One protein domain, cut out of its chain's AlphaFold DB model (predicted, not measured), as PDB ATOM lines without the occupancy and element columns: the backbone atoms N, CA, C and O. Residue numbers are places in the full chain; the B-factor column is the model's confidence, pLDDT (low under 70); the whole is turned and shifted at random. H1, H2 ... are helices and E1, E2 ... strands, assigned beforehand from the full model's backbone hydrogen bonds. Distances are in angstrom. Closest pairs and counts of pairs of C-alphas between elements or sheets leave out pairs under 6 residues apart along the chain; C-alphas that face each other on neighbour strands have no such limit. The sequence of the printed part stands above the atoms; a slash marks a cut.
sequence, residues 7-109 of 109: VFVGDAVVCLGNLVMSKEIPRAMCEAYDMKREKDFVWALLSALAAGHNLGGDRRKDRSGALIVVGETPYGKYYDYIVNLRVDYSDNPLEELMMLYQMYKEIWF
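This is residues 7 to 109 of the 109 residues of an uncharacterized protein of Desulfurococcales archaeon ex4484_217_2 (UniProt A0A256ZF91). Three helices, H1, H2 and H3, stand side by side in a row, and two separate strand hairpins cover one side of this row, E1 and E2 beside H1, E3 and E4 beside H3. H2 is the middle helix, and the two small sheets make a broken wall rather than one sheet. The printed part has 103 residues, with three named helices and four named strands in the order E1, E2, H1, H2, E3, E4, H3; both sheets are antiparallel and the class is mixed. It is compact, with a radius of gyration of the C-alphas of 14.1 A and spans of 42 by 32 by 24 A.

E1, residues 7 to 9, begins at C-alpha 7 (-25.248, -8.146, -7.687) and measures 6.6 A. E2 is residues 14 to 20, 15.9 A; H1 is 25 to 34, 14.4 A; H2 is 41 to 54, 20.1 A. E3 is residues 65 to 70, 16.9 A, and E4 is 81 to 87, 16.8 A. H3, residues 93 to 108, measures 21.9 A and ends at C-alpha 108 (-35.464, 6.462, -35.712).

In the hairpin E1 and E2, at 167 degrees, N 8 and O 15 are 2.8 A apart, within hydrogen-bond range. The closest C-alphas of E2 and H1, Cys 15 and Pro 26, are 4.9 A apart. H1 and H2, a helical hairpin, touch at Met 29 and Ala 48, their closest C-alphas, 4.0 A apart, with a shallow tilt of 30 degrees, opposite ways. H2 and H3 only just touch, with 3 pairs of C-alphas within 8 A, the closest Leu 46 and Met 98 at 6.8 A. In the hairpin E3 and E4, N 67 and O 85 are within hydrogen-bond range at 2.9 A. The closest C-alphas of E4 and H3, Val 87 and Pro 93, are 5.9 A apart. E2 and E3 are apart. In H1, H2 and H3 every O i to N i+4 pair is within hydrogen-bond range.

The C-alphas farthest apart, Ser 22 and Pro 74, are 41.7 A apart. The printed part has no cut and no long link. Its mean pLDDT is 94.7, and no printed residue is under 70.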
ATOM      1  N   VAL A   7     -25.918  -8.820  -6.586       96.44
ATOM      2  CA  VAL A   7     -25.248  -8.146  -7.687       96.44
ATOM      3  C   VAL A   7     -24.381  -9.158  -8.413       96.44
ATOM      4  O   VAL A   7     -23.650  -9.932  -7.801       96.44
ATOM      5  N   PHE A   8     -24.438  -9.132  -9.737       98.25
ATOM      6  CA  PHE A   8     -23.545  -9.901 -10.584       98.25
ATOM      7  C   PHE A   8     -22.803  -8.949 -11.517       98.25
ATOM      8  O   PHE A   8     -23.406  -8.088 -12.160       98.25
ATOM      9  N   VAL A   9     -21.482  -9.090 -11.555       98.19
ATOM     10  CA  VAL A   9     -20.593  -8.314 -12.421       98.19
ATOM     11  C   VAL A   9     -20.201  -9.218 -13.582       98.19
ATOM     12  O   VAL A   9     -19.431 -10.158 -13.395       98.19
ATOM     13  N   GLY A  10     -20.777  -8.961 -14.755       95.12
ATOM     14  CA  GLY A  10     -20.358  -9.567 -16.015       95.12
ATOM     15  C   GLY A  10     -19.226  -8.773 -16.672       95.12
ATOM     16  O   GLY A  10     -18.737  -7.784 -16.127       95.12
ATOM     17  N   ASP A  11     -18.838  -9.180 -17.880       92.69
ATOM     18  CA  ASP A  11     -17.683  -8.597 -18.578       92.69
ATOM     19  C   ASP A  11     -17.895  -7.128 -18.976       92.69
ATOM     20  O   ASP A  11     -16.968  -6.322 -18.918       92.69
ATOM     21  N   ALA A  12     -19.108  -6.776 -19.415       93.62
ATOM     22  CA  ALA A  12     -19.452  -5.428 -19.889       93.62
ATOM     23  C   ALA A  12     -20.703  -4.838 -19.223       93.62
ATOM     24  O   ALA A  12     -21.160  -3.762 -19.604       93.62
ATOM     25  N   VAL A  13     -21.280  -5.541 -18.249       97.31
ATOM     26  CA  VAL A  13     -22.533  -5.158 -17.601       97.31
ATOM     27  C   VAL A  13     -22.506  -5.558 -16.133       97.31
ATOM     28  O   VAL A  13     -21.958  -6.593 -15.764       97.31
ATOM     29  N   VAL A  14     -23.133  -4.746 -15.290       98.25
ATOM     30  CA  VAL A  14     -23.425  -5.097 -13.901       98.25
ATOM     31  C   VAL A  14     -24.935  -5.162 -13.757       98.25
ATOM     32  O   VAL A  14     -25.626  -4.184 -14.047       98.25
ATOM     33  N   CYS A  15     -25.451  -6.301 -13.312       98.19
ATOM     34  CA  CYS A  15     -26.863  -6.463 -12.999       98.19
ATOM     35  C   CYS A  15     -27.037  -6.586 -11.491       98.19
ATOM     36  O   CYS A  15     -26.214  -7.170 -10.791       98.19
ATOM     37  N   LEU A  16     -28.112  -6.003 -10.982       96.50
ATOM     38  CA  LEU A  16     -28.398  -5.923  -9.558       96.50
ATOM     39  C   LEU A  16     -29.904  -5.983  -9.335       96.50
ATOM     40  O   LEU A  16     -30.681  -5.532 -10.176       96.50
ATOM     41  N   GLY A  17     -30.304  -6.524  -8.189       94.00
ATOM     42  CA  GLY A  17     -31.703  -6.630  -7.791       94.00
ATOM     43  C   GLY A  17     -31.864  -6.529  -6.281       94.00
ATOM     44  O   GLY A  17     -31.044  -7.045  -5.526       94.00
ATOM     45  N   ASN A  18     -32.934  -5.868  -5.845       93.00
ATOM     46  CA  ASN A  18     -33.347  -5.761  -4.446       93.00
ATOM     47  C   ASN A  18     -34.782  -6.281  -4.328       93.00
ATOM     48  O   ASN A  18     -35.601  -5.982  -5.192       93.00
ATOM     49  N   LEU A  19     -35.092  -7.027  -3.263       92.00
ATOM     50  CA  LEU A  19     -36.418  -7.627  -3.035       92.00
ATOM     51  C   LEU A  19     -36.903  -8.529  -4.185       92.00
ATOM     52  O   LEU A  19     -38.101  -8.599  -4.477       92.00
ATOM     53  N   VAL A  20     -35.977  -9.247  -4.815       92.94
ATOM     54  CA  VAL A  20     -36.266 -10.108  -5.964       92.94
ATOM     55  C   VAL A  20     -36.717 -11.510  -5.549       92.94
ATOM     56  O   VAL A  20     -36.472 -11.967  -4.429       92.94
ATOM     57  N   MET A  21     -37.383 -12.213  -6.465       93.50
ATOM     58  CA  MET A  21     -37.900 -13.568  -6.225       93.50
ATOM     59  C   MET A  21     -36.818 -14.659  -6.179       93.50
ATOM     60  O   MET A  21     -37.054 -15.728  -5.618       93.50
ATOM     61  N   SER A  22     -35.629 -14.399  -6.730       93.50
ATOM     62  CA  SER A  22     -34.521 -15.354  -6.814       93.50
ATOM     63  C   SER A  22     -33.165 -14.646  -6.805       93.50
ATOM     64  O   SER A  22     -32.990 -13.639  -7.488       93.50
ATOM     65  N   LYS A  23     -32.176 -15.209  -6.096       94.31
ATOM     66  CA  LYS A  23     -30.772 -14.751  -6.139       94.31
ATOM     67  C   LYS A  23     -30.102 -14.942  -7.504       94.31
ATOM     68  O   LYS A  23     -29.097 -14.315  -7.798       94.31
ATOM     69  N   GLU A  24     -30.666 -15.797  -8.353       95.94
ATOM     70  CA  GLU A  24     -30.118 -16.075  -9.684       95.94
ATOM     71  C   GLU A  24     -30.442 -14.957 -10.689       95.94
ATOM     72  O   GLU A  24     -29.863 -14.935 -11.773       95.94
ATOM     73  N   ILE A  25     -31.350 -14.031 -10.341       96.94
ATOM     74  CA  ILE A  25     -31.818 -12.963 -11.235       96.94
ATOM     75  C   ILE A  25     -30.654 -12.122 -11.777       96.94
ATOM     76  O   ILE A  25     -30.510 -12.085 -12.997       96.94
ATOM     77  N   PRO A  26     -29.776 -11.512 -10.952       97.75
ATOM     78  CA  PRO A  26     -28.666 -10.717 -11.476       97.75
ATOM     79  C   PRO A  26     -27.747 -11.487 -12.430       97.75
ATOM     80  O   PRO A  26     -27.377 -10.953 -13.473       97.75
ATOM     81  N   ARG A  27     -27.430 -12.756 -12.131       97.94
ATOM     82  CA  ARG A  27     -26.605 -13.583 -13.025       97.94
ATOM     83  C   ARG A  27     -27.305 -13.844 -14.359       97.94
ATOM     84  O   ARG A  27     -26.710 -13.616 -15.407       97.94
ATOM     85  N   ALA A  28     -28.569 -14.265 -14.327       98.12
ATOM     86  CA  ALA A  28     -29.346 -14.539 -15.534       98.12
ATOM     87  C   ALA A  28     -29.522 -13.291 -16.416       98.12
ATOM     88  O   ALA A  28     -29.497 -13.391 -17.643       98.12
ATOM     89  N   MET A  29     -29.661 -12.111 -15.804       98.38
ATOM     90  CA  MET A  29     -29.690 -10.835 -16.523       98.38
ATOM     91  C   MET A  29     -28.374 -10.584 -17.279       98.38
ATOM     92  O   MET A  29     -28.418 -10.289 -18.473       98.38
ATOM     93  N   CYS A  30     -27.213 -10.740 -16.626       98.44
ATOM     94  CA  CYS A  30     -25.910 -10.581 -17.285       98.44
ATOM     95  C   CYS A  30     -25.703 -11.604 -18.412       98.44
ATOM     96  O   CYS A  30     -25.336 -11.221 -19.519       98.44
ATOM     97  N   GLU A  31     -26.007 -12.881 -18.167       98.00
ATOM     98  CA  GLU A  31     -25.895 -13.940 -19.180       98.00
ATOM     99  C   GLU A  31     -26.761 -13.630 -20.417       98.00
ATOM    100  O   GLU A  31     -26.307 -13.759 -21.555       98.00
ATOM    101  N   ALA A  32     -27.997 -13.164 -20.213       98.00
ATOM    102  CA  ALA A  32     -28.892 -12.797 -21.307       98.00
ATOM    103  C   ALA A  32     -28.412 -11.563 -22.088       98.00
ATOM    104  O   ALA A  32     -28.567 -11.525 -23.314       98.00
ATOM    105  N   TYR A  33     -27.812 -10.580 -21.409       98.38
ATOM    106  CA  TYR A  33     -27.164  -9.443 -22.061       98.38
ATOM    107  C   TYR A  33     -26.012  -9.911 -22.961       98.38
ATOM    108  O   TYR A  33     -25.986  -9.596 -24.154       98.38
ATOM    109  N   ASP A  34     -25.098 -10.721 -22.424       96.75
ATOM    110  CA  ASP A  34     -23.902 -11.166 -23.142       96.75
ATOM    111  C   ASP A  34     -24.240 -11.997 -24.389       96.75
ATOM    112  O   ASP A  34     -23.598 -11.845 -25.428       96.75
ATOM    113  N   MET A  35     -25.314 -12.792 -24.353       96.38
ATOM    114  CA  MET A  35     -25.793 -13.549 -25.519       96.38
ATOM    115  C   MET A  35     -26.323 -12.676 -26.669       96.38
ATOM    116  O   MET A  35     -26.508 -13.171 -27.788       96.38
ATOM    117  N   LYS A  36     -26.652 -11.404 -26.411       95.12
ATOM    118  CA  LYS A  36     -27.329 -10.515 -27.371       95.12
ATOM    119  C   LYS A  36     -26.520  -9.273 -27.738       95.12
ATOM    120  O   LYS A  36     -26.772  -8.714 -28.808       95.12
ATOM    121  N   ARG A  37     -25.549  -8.871 -26.908       93.88
ATOM    122  CA  ARG A  37     -24.831  -7.586 -27.013       93.88
ATOM    123  C   ARG A  37     -24.142  -7.337 -28.353       93.88
ATOM    124  O   ARG A  37     -24.053  -6.192 -28.771       93.88
ATOM    125  N   GLU A  38     -23.705  -8.386 -29.050       92.56
ATOM    126  CA  GLU A  38     -23.042  -8.251 -30.358       92.56
ATOM    127  C   GLU A  38     -24.003  -7.901 -31.502       92.56
ATOM    128  O   GLU A  38     -23.575  -7.394 -32.534       92.56
ATOM    129  N   LYS A  39     -25.302  -8.188 -31.347       90.25
ATOM    130  CA  LYS A  39     -26.301  -7.972 -32.405       90.25
ATOM    131  C   LYS A  39     -26.989  -6.625 -32.276       90.25
ATOM    132  O   LYS A  39     -27.199  -5.943 -33.272       90.25
ATOM    133  N   ASP A  40     -27.393  -6.290 -31.058       93.56
ATOM    134  CA  ASP A  40     -28.114  -5.061 -30.752       93.56
ATOM    135  C   ASP A  40     -27.929  -4.757 -29.262       93.56
ATOM    136  O   ASP A  40     -28.463  -5.456 -28.396       93.56
ATOM    137  N   PHE A  41     -27.132  -3.726 -28.971       95.31
ATOM    138  CA  PHE A  41     -26.798  -3.313 -27.608       95.31
ATOM    139  C   PHE A  41     -28.047  -2.988 -26.780       95.31
ATOM    140  O   PHE A  41     -28.147  -3.383 -25.617       95.31
ATOM    141  N   VAL A  42     -29.020  -2.296 -27.374       96.06
ATOM    142  CA  VAL A  42     -30.217  -1.850 -26.660       96.06
ATOM    143  C   VAL A  42     -31.161  -3.026 -26.425       96.06
ATOM    144  O   VAL A  42     -31.682  -3.204 -25.322       96.06
ATOM    145  N   TRP A  43     -31.319  -3.895 -27.425       96.12
ATOM    146  CA  TRP A  43     -32.080  -5.132 -27.263       96.12
ATOM    147  C   TRP A  43     -31.446  -6.088 -26.249       96.12
ATOM    148  O   TRP A  43     -32.161  -6.831 -25.575       96.12
ATOM    149  N   ALA A  44     -30.120  -6.074 -26.100       97.56
ATOM    150  CA  ALA A  44     -29.432  -6.850 -25.076       97.56
ATOM    151  C   ALA A  44     -29.800  -6.386 -23.658       97.56
ATOM    152  O   ALA A  44     -30.049  -7.229 -22.797       97.56
ATOM    153  N   LEU A  45     -29.922  -5.073 -23.421       98.06
ATOM    154  CA  LEU A  45     -30.397  -4.531 -22.138       98.06
ATOM    155  C   LEU A  45     -31.838  -4.969 -21.838       98.06
ATOM    156  O   LEU A  45     -32.135  -5.416 -20.732       98.06
ATOM    157  N   LEU A  46     -32.727  -4.907 -22.834       97.88
ATOM    158  CA  LEU A  46     -34.108  -5.385 -22.691       97.88
ATOM    159  C   LEU A  46     -34.173  -6.900 -22.451       97.88
ATOM    160  O   LEU A  46     -34.943  -7.365 -21.614       97.88
ATOM    161  N   SER A  47     -33.325  -7.669 -23.139       97.81
ATOM    162  CA  SER A  47     -33.213  -9.121 -22.953       97.81
ATOM    163  C   SER A  47     -32.736  -9.479 -21.543       97.81
ATOM    164  O   SER A  47     -33.213 -10.460 -20.975       97.81
ATOM    165  N   ALA A  48     -31.849  -8.670 -20.958       98.19
ATOM    166  CA  ALA A  48     -31.430  -8.813 -19.568       98.19
ATOM    167  C   ALA A  48     -32.622  -8.651 -18.616       98.19
ATOM    168  O   ALA A  48     -32.898  -9.549 -17.823       98.19
ATOM    169  N   LEU A  49     -33.384  -7.556 -18.743       97.50
ATOM    170  CA  LEU A  49     -34.591  -7.328 -17.938       97.50
ATOM    171  C   LEU A  49     -35.606  -8.472 -18.091       97.50
ATOM    172  O   LEU A  49     -36.154  -8.936 -17.093       97.50
ATOM    173  N   ALA A  50     -35.798  -8.984 -19.311       97.75
ATOM    174  CA  ALA A  50     -36.674 -10.126 -19.579       97.75
ATOM    175  C   ALA A  50     -36.222 -11.410 -18.887       97.75
ATOM    176  O   ALA A  50     -37.052 -12.115 -18.312       97.75
ATOM    177  N   ALA A  51     -34.922 -11.707 -18.875       98.00
ATOM    178  CA  ALA A  51     -34.403 -12.854 -18.141       98.00
ATOM    179  C   ALA A  51     -34.666 -12.735 -16.630       98.00
ATOM    180  O   ALA A  51     -35.098 -13.706 -16.007       98.00
ATOM    181  N   GLY A  52     -34.486 -11.541 -16.055       96.69
ATOM    182  CA  GLY A  52     -34.808 -11.278 -14.651       96.69
ATOM    183  C   GLY A  52     -36.302 -11.427 -14.337       96.69
ATOM    184  O   GLY A  52     -36.671 -12.112 -13.381       96.69
ATOM    185  N   HIS A  53     -37.166 -10.847 -15.176       96.25
ATOM    186  CA  HIS A  53     -38.622 -10.946 -15.049       96.25
ATOM    187  C   HIS A  53     -39.111 -12.401 -15.113       96.25
ATOM    188  O   HIS A  53     -39.898 -12.833 -14.272       96.25
ATOM    189  N   ASN A  54     -38.581 -13.196 -16.049       96.25
ATOM    190  CA  ASN A  54     -38.955 -14.604 -16.236       96.25
ATOM    191  C   ASN A  54     -38.597 -15.502 -15.040       96.25
ATOM    192  O   ASN A  54     -39.198 -16.560 -14.861       96.25
ATOM    193  N   LEU A  55     -37.646 -15.084 -14.201       95.69
ATOM    194  CA  LEU A  55     -37.316 -15.746 -12.933       95.69
ATOM    195  C   LEU A  55     -38.166 -15.245 -11.750       95.69
ATOM    196  O   LEU A  55     -37.897 -15.588 -10.597       95.69
ATOM    197  N   GLY A  56     -39.196 -14.446 -12.027       92.81
ATOM    198  CA  GLY A  56     -40.162 -13.920 -11.066       92.81
ATOM    199  C   GLY A  56     -40.012 -12.429 -10.761       92.81
ATOM    200  O   GLY A  56     -40.900 -11.888 -10.108       92.81
ATOM    201  N   GLY A  57     -38.937 -11.774 -11.220       93.25
ATOM    202  CA  GLY A  57     -38.760 -10.321 -11.123       93.25
ATOM    203  C   GLY A  57     -38.814  -9.757  -9.697       93.25
ATOM    204  O   GLY A  57     -38.376 -10.403  -8.731       93.25
ATOM    205  N   ASP A  58     -39.341  -8.533  -9.573       93.19
ATOM    206  CA  ASP A  58     -39.665  -7.934  -8.278       93.19
ATOM    207  C   ASP A  58     -40.794  -8.730  -7.610       93.19
ATOM    208  O   ASP A  58     -41.850  -9.002  -8.188       93.19
ATOM    209  N   ARG A  59     -40.611  -9.064  -6.332       89.56
ATOM    210  CA  ARG A  59     -41.612  -9.777  -5.529       89.56
ATOM    211  C   ARG A  59     -42.974  -9.082  -5.479       89.56
ATOM    212  O   ARG A  59     -44.000  -9.729  -5.260       89.56
ATOM    213  N   ARG A  60     -42.999  -7.760  -5.600       91.12
ATOM    214  CA  ARG A  60     -44.208  -6.926  -5.586       91.12
ATOM    215  C   ARG A  60     -44.940  -6.947  -6.927       91.12
ATOM    216  O   ARG A  60     -46.026  -6.373  -7.005       91.12
ATOM    217  N   LYS A  61     -44.386  -7.665  -7.911       91.31
ATOM    218  CA  LYS A  61     -44.667  -7.581  -9.344       91.31
ATOM    219  C   LYS A  61     -44.152  -6.275  -9.929       91.31
ATOM    220  O   LYS A  61     -44.284  -5.211  -9.322       91.31
ATOM    221  N   ASP A  62     -43.618  -6.365 -11.136       93.06
ATOM    222  CA  ASP A  62     -43.128  -5.199 -11.854       93.06
ATOM    223  C   ASP A  62     -44.308  -4.292 -12.232       93.06
ATOM    224  O   ASP A  62     -45.335  -4.761 -12.725       93.06
ATOM    225  N   ARG A  63     -44.173  -2.985 -11.972       96.25
ATOM    226  CA  ARG A  63     -45.195  -1.963 -12.288       96.25
ATOM    227  C   ARG A  63     -44.714  -0.867 -13.220       96.25
ATOM    228  O   ARG A  63     -45.531  -0.169 -13.804       96.25
ATOM    229  N   SER A  64     -43.409  -0.719 -13.362       97.44
ATOM    230  CA  SER A  64     -42.784   0.287 -14.204       97.44
ATOM    231  C   SER A  64     -41.510  -0.274 -14.819       97.44
ATOM    232  O   SER A  64     -40.984  -1.298 -14.379       97.44
ATOM    233  N   GLY A  65     -41.025   0.389 -15.857       97.38
ATOM    234  CA  GLY A  65     -39.792   0.036 -16.543       97.38
ATOM    235  C   GLY A  65     -39.230   1.253 -17.257       97.38
ATOM    236  O   GLY A  65     -39.977   2.117 -17.713       97.38
ATOM    237  N   ALA A  66     -37.910   1.343 -17.345       98.19
ATOM    238  CA  ALA A  66     -37.245   2.416 -18.066       98.19
ATOM    239  C   ALA A  66     -36.008   1.884 -18.781       98.19
ATOM    240  O   ALA A  66     -35.349   0.958 -18.308       98.19
ATOM    241  N   LEU A  67     -35.697   2.500 -19.915       97.75
ATOM    242  CA  LEU A  67     -34.527   2.214 -20.723       97.75
ATOM    243  C   LEU A  67     -33.882   3.539 -21.112       97.75
ATOM    244  O   LEU A  67     -34.485   4.353 -21.812       97.75
ATOM    245  N   ILE A  68     -32.649   3.731 -20.654       97.56
ATOM    246  CA  ILE A  68     -31.854   4.922 -20.932       97.56
ATOM    247  C   ILE A  68     -30.536   4.470 -21.550       97.56
ATOM    248  O   ILE A  68     -29.809   3.671 -20.962       97.56
ATOM    249  N   VAL A  69     -30.232   4.993 -22.734       96.12
ATOM    250  CA  VAL A  69     -28.971   4.792 -23.444       96.12
ATOM    251  C   VAL A  69     -28.442   6.158 -23.833       96.12
ATOM    252  O   VAL A  69     -29.133   6.921 -24.511       96.12
ATOM    253  N   VAL A  70     -27.223   6.456 -23.397       95.75
ATOM    254  CA  VAL A  70     -26.534   7.717 -23.680       95.75
ATOM    255  C   VAL A  70     -25.294   7.470 -24.528       95.75
ATOM    256  O   VAL A  70     -24.694   6.397 -24.460       95.75
ATOM    257  N   GLY A  71     -24.907   8.459 -25.320       93.00
ATOM    258  CA  GLY A  71     -23.702   8.413 -26.135       93.00
ATOM    259  C   GLY A  71     -23.532   9.668 -26.979       93.00
ATOM    260  O   GLY A  71     -24.153  10.700 -26.732       93.00
ATOM    261  N   GLU A  72     -22.661   9.593 -27.978       92.19
ATOM    262  CA  GLU A  72     -22.439  10.716 -28.884       92.19
ATOM    263  C   GLU A  72     -23.646  10.927 -29.806       92.19
ATOM    264  O   GLU A  72     -24.135   9.993 -30.441       92.19
ATOM    265  N   THR A  73     -24.107  12.175 -29.905       89.25
ATOM    266  CA  THR A  73     -25.197  12.578 -30.801       89.25
ATOM    267  C   THR A  73     -24.789  13.803 -31.630       89.25
ATOM    268  O   THR A  73     -23.901  14.564 -31.223       89.25
ATOM    269  N   PRO A  74     -25.472  14.078 -32.760       87.44
ATOM    270  CA  PRO A  74     -25.241  15.292 -33.550       87.44
ATOM    271  C   PRO A  74     -25.520  16.602 -32.796       87.44
ATOM    272  O   PRO A  74     -25.095  17.670 -33.232       87.44
ATOM    273  N   TYR A  75     -26.243  16.536 -31.676       85.00
ATOM    274  CA  TYR A  75     -26.681  17.690 -30.889       85.00
ATOM    275  C   TYR A  75     -25.714  18.031 -29.738       85.00
ATOM    276  O   TYR A  75     -25.923  19.003 -29.009       85.00
ATOM    277  N   GLY A  76     -24.623  17.267 -29.608       84.88
ATOM    278  CA  GLY A  76     -23.554  17.493 -28.641       84.88
ATOM    279  C   GLY A  76     -23.893  17.050 -27.214       84.88
ATOM    280  O   GLY A  76     -24.968  16.539 -26.921       84.88
ATOM    281  N   LYS A  77     -22.951  17.291 -26.294       80.56
ATOM    282  CA  LYS A  77     -22.946  16.759 -24.913       80.56
ATOM    283  C   LYS A  77     -24.144  17.119 -24.021       80.56
ATOM    284  O   LYS A  77     -24.233  16.611 -22.913       80.56
ATOM    285  N   TYR A  78     -24.991  18.058 -24.436       85.44
ATOM    286  CA  TYR A  78     -26.173  18.474 -23.670       85.44
ATOM    287  C   TYR A  78     -27.438  17.702 -24.069       85.44
ATOM    288  O   TYR A  78     -28.454  17.805 -23.387       85.44
ATOM    289  N   TYR A  79     -27.367  16.937 -25.160       87.56
ATOM    290  CA  TYR A  79     -28.446  16.118 -25.698       87.56
ATOM    291  C   TYR A  79     -27.873  14.761 -26.109       87.56
ATOM    292  O   TYR A  79     -27.821  14.429 -27.288       87.56
ATOM    293  N   ASP A  80     -27.398  13.996 -25.131       93.44
ATOM    294  CA  ASP A  80     -26.669  12.735 -25.310       93.44
ATOM    295  C   ASP A  80     -27.555  11.480 -25.231       93.44
ATOM    296  O   ASP A  80     -27.062  10.363 -25.369       93.44
ATOM    297  N   TYR A  81     -28.869  11.634 -25.049       93.56
ATOM    298  CA  TYR A  81     -29.805  10.511 -25.077       93.56
ATOM    299  C   TYR A  81     -29.948   9.946 -26.493       93.56
ATOM    300  O   TYR A  81     -30.513  10.590 -27.376       93.56
ATOM    301  N   ILE A  82     -29.496   8.706 -26.673       93.00
ATOM    302  CA  ILE A  82     -29.772   7.893 -27.860       93.00
ATOM    303  C   ILE A  82     -31.123   7.200 -27.683       93.00
ATOM    304  O   ILE A  82     -31.931   7.214 -28.593       93.00
ATOM    305  N   VAL A  83     -31.407   6.633 -26.508       95.19
ATOM    306  CA  VAL A  83     -32.722   6.058 -26.175       95.19
ATOM    307  C   VAL A  83     -33.131   6.543 -24.794       95.19
ATOM    308  O   VAL A  83     -32.334   6.497 -23.860       95.19
ATOM    309  N   ASN A  84     -34.370   7.004 -24.651       95.75
ATOM    310  CA  ASN A  84     -34.949   7.368 -23.361       95.75
ATOM    311  C   ASN A  84     -36.440   7.022 -23.373       95.75
ATOM    312  O   ASN A  84     -37.270   7.801 -23.839       95.75
ATOM    313  N   LEU A  85     -36.754   5.806 -22.932       97.94
ATOM    314  CA  LEU A  85     -38.101   5.242 -22.934       97.94
ATOM    315  C   LEU A  85     -38.500   4.859 -21.516       97.94
ATOM    316  O   LEU A  85     -37.674   4.392 -20.727       97.94
ATOM    317  N   ARG A  86     -39.780   5.039 -21.195       98.19
ATOM    318  CA  ARG A  86     -40.302   4.783 -19.858       98.19
ATOM    319  C   ARG A  86     -41.761   4.357 -19.903       98.19
ATOM    320  O   ARG A  86     -42.561   4.946 -20.622       98.19
ATOM    321  N   VAL A  87     -42.084   3.374 -19.074       98.50
ATOM    322  CA  VAL A  87     -43.436   2.964 -18.704       98.50
ATOM    323  C   VAL A  87     -43.574   3.218 -17.212       98.50
ATOM    324  O   VAL A  87     -42.890   2.588 -16.403       98.50
ATOM    325  N   ASP A  88     -44.416   4.176 -16.840       98.06
ATOM    326  CA  ASP A  88     -44.531   4.624 -15.448       98.06
ATOM    327  C   ASP A  88     -45.464   3.776 -14.591       98.06
ATOM    328  O   ASP A  88     -45.254   3.657 -13.382       98.06
ATOM    329  N   TYR A  89     -46.485   3.187 -15.207       97.62
ATOM    330  CA  TYR A  89     -47.423   2.311 -14.527       97.62
ATOM    331  C   TYR A  89     -48.096   1.373 -15.528       97.62
ATOM    332  O   TYR A  89     -48.790   1.836 -16.430       97.62
ATOM    333  N   SER A  90     -47.918   0.067 -15.351       97.75
ATOM    334  CA  SER A  90     -48.575  -0.977 -16.137       97.75
ATOM    335  C   SER A  90     -48.665  -2.292 -15.345       97.75
ATOM    336  O   SER A  90     -47.935  -2.514 -14.375       97.75
ATOM    337  N   ASP A  91     -49.584  -3.174 -15.751       96.31
ATOM    338  CA  ASP A  91     -49.595  -4.577 -15.329       96.31
ATOM    339  C   ASP A  91     -48.497  -5.414 -16.006       96.31
ATOM    340  O   ASP A  91     -48.065  -6.406 -15.424       96.31
ATOM    341  N   ASN A  92     -48.006  -4.988 -17.178       96.19
ATOM    342  CA  ASN A  92     -46.975  -5.666 -17.970       96.19
ATOM    343  C   ASN A  92     -45.908  -4.661 -18.461       96.19
ATOM    344  O   ASN A  92     -45.681  -4.521 -19.666       96.19
ATOM    345  N   PRO A  93     -45.230  -3.932 -17.554       97.69
ATOM    346  CA  PRO A  93     -44.391  -2.793 -17.929       97.69
ATOM    347  C   PRO A  93     -43.206  -3.162 -18.822       97.69
ATOM    348  O   PRO A  93     -42.780  -2.346 -19.634       97.69
ATOM    349  N   LEU A  94     -42.659  -4.374 -18.684       97.50
ATOM    350  CA  LEU A  94     -41.541  -4.816 -19.509       97.50
ATOM    351  C   LEU A  94     -41.972  -5.102 -20.954       97.50
ATOM    352  O   LEU A  94     -41.265  -4.712 -21.878       97.50
ATOM    353  N   GLU A  95     -43.120  -5.750 -21.148       97.56
ATOM    354  CA  GLU A  95     -43.663  -6.012 -22.484       97.56
ATOM    355  C   GLU A  95     -43.946  -4.692 -23.208       97.56
ATOM    356  O   GLU A  95     -43.472  -4.480 -24.324       97.56
ATOM    357  N   GLU A  96     -44.610  -3.753 -22.528       98.25
ATOM    358  CA  GLU A  96     -44.855  -2.414 -23.064       98.25
ATOM    359  C   GLU A  96     -43.554  -1.658 -23.362       98.25
ATOM    360  O   GLU A  96     -43.435  -1.035 -24.414       98.25
ATOM    361  N   LEU A  97     -42.543  -1.741 -22.490       98.25
ATOM    362  CA  LEU A  97     -41.246  -1.105 -22.727       98.25
ATOM    363  C   LEU A  97     -40.533  -1.697 -23.955       98.25
ATOM    364  O   LEU A  97     -39.926  -0.957 -24.731       98.25
ATOM    365  N   MET A  98     -40.624  -3.014 -24.162       97.62
ATOM    366  CA  MET A  98     -40.081  -3.681 -25.349       97.62
ATOM    367  C   MET A  98     -40.828  -3.264 -26.622       97.62
ATOM    368  O   MET A  98     -40.182  -3.018 -27.643       97.62
ATOM    369  N   MET A  99     -42.155  -3.118 -26.562       97.50
ATOM    370  CA  MET A  99     -42.956  -2.581 -27.669       97.50
ATOM    371  C   MET A  99     -42.590  -1.126 -27.985       97.50
ATOM    372  O   MET A  99     -42.366  -0.794 -29.148       97.50
ATOM    373  N   LEU A 100     -42.449  -0.270 -26.964       97.31
ATOM    374  CA  LEU A 100     -41.995   1.114 -27.135       97.31
ATOM    375  C   LEU A 100     -40.635   1.170 -27.833       97.31
ATOM    376  O   LEU A 100     -40.434   2.016 -28.701       97.31
ATOM    377  N   TYR A 101     -39.714   0.267 -27.491       96.88
ATOM    378  CA  TYR A 101     -38.419   0.204 -28.160       96.88
ATOM    379  C   TYR A 101     -38.518  -0.262 -29.618       96.88
ATOM    380  O   TYR A 101     -37.832   0.297 -30.471       96.88
ATOM    381  N   GLN A 102     -39.382  -1.229 -29.937       95.94
ATOM    382  CA  GLN A 102     -39.612  -1.637 -31.329       95.94
ATOM    383  C   GLN A 102     -40.162  -0.480 -32.170       95.94
ATOM    384  O   GLN A 102     -39.607  -0.180 -33.224       95.94
ATOM    385  N   MET A 103     -41.169   0.237 -31.662       95.75
ATOM    386  CA  MET A 103     -41.717   1.428 -32.325       95.75
ATOM    387  C   MET A 103     -40.671   2.539 -32.462       95.75
ATOM    388  O   MET A 103     -40.562   3.173 -33.507       95.75
ATOM    389  N   TYR A 104     -39.877   2.772 -31.412       94.25
ATOM    390  CA  TYR A 104     -38.764   3.717 -31.457       94.25
ATOM    391  C   TYR A 104     -37.776   3.338 -32.567       94.25
ATOM    392  O   TYR A 104     -37.353   4.200 -33.334       94.25
ATOM    393  N   LYS A 105     -37.450   2.048 -32.693       92.44
ATOM    394  CA  LYS A 105     -36.523   1.558 -33.708       92.44
ATOM    395  C   LYS A 105     -37.034   1.799 -35.125       92.44
ATOM    396  O   LYS A 105     -36.262   2.259 -35.945       92.44
ATOM    397  N   GLU A 106     -38.317   1.567 -35.385       92.69
ATOM    398  CA  GLU A 106     -38.929   1.807 -36.702       92.69
ATOM    399  C   GLU A 106     -38.977   3.289 -37.105       92.69
ATOM    400  O   GLU A 106     -38.974   3.606 -38.292       92.69
ATOM    401  N   ILE A 107     -39.061   4.202 -36.133       90.44
ATOM    402  CA  ILE A 107     -39.147   5.645 -36.401       90.44
ATOM    403  C   ILE A 107     -37.756   6.261 -36.599       90.44
ATOM    404  O   ILE A 107     -37.609   7.195 -37.389       90.44
ATOM    405  N   TRP A 108     -36.755   5.784 -35.855       80.56
ATOM    406  CA  TRP A 108     -35.464   6.462 -35.712       80.56
ATOM    407  C   TRP A 108     -34.261   5.709 -36.313       80.56
ATOM    408  O   TRP A 108     -33.192   6.315 -36.400       80.56
ATOM    409  N   PHE A 109     -34.410   4.448 -36.744       70.56
ATOM    410  CA  PHE A 109     -33.368   3.646 -37.410       70.56
ATOM    411  C   PHE A 109     -33.854   3.061 -38.741       70.56
ATOM    412  O   PHE A 109     -33.007   2.964 -39.658       70.56
TER     413      PHE A 109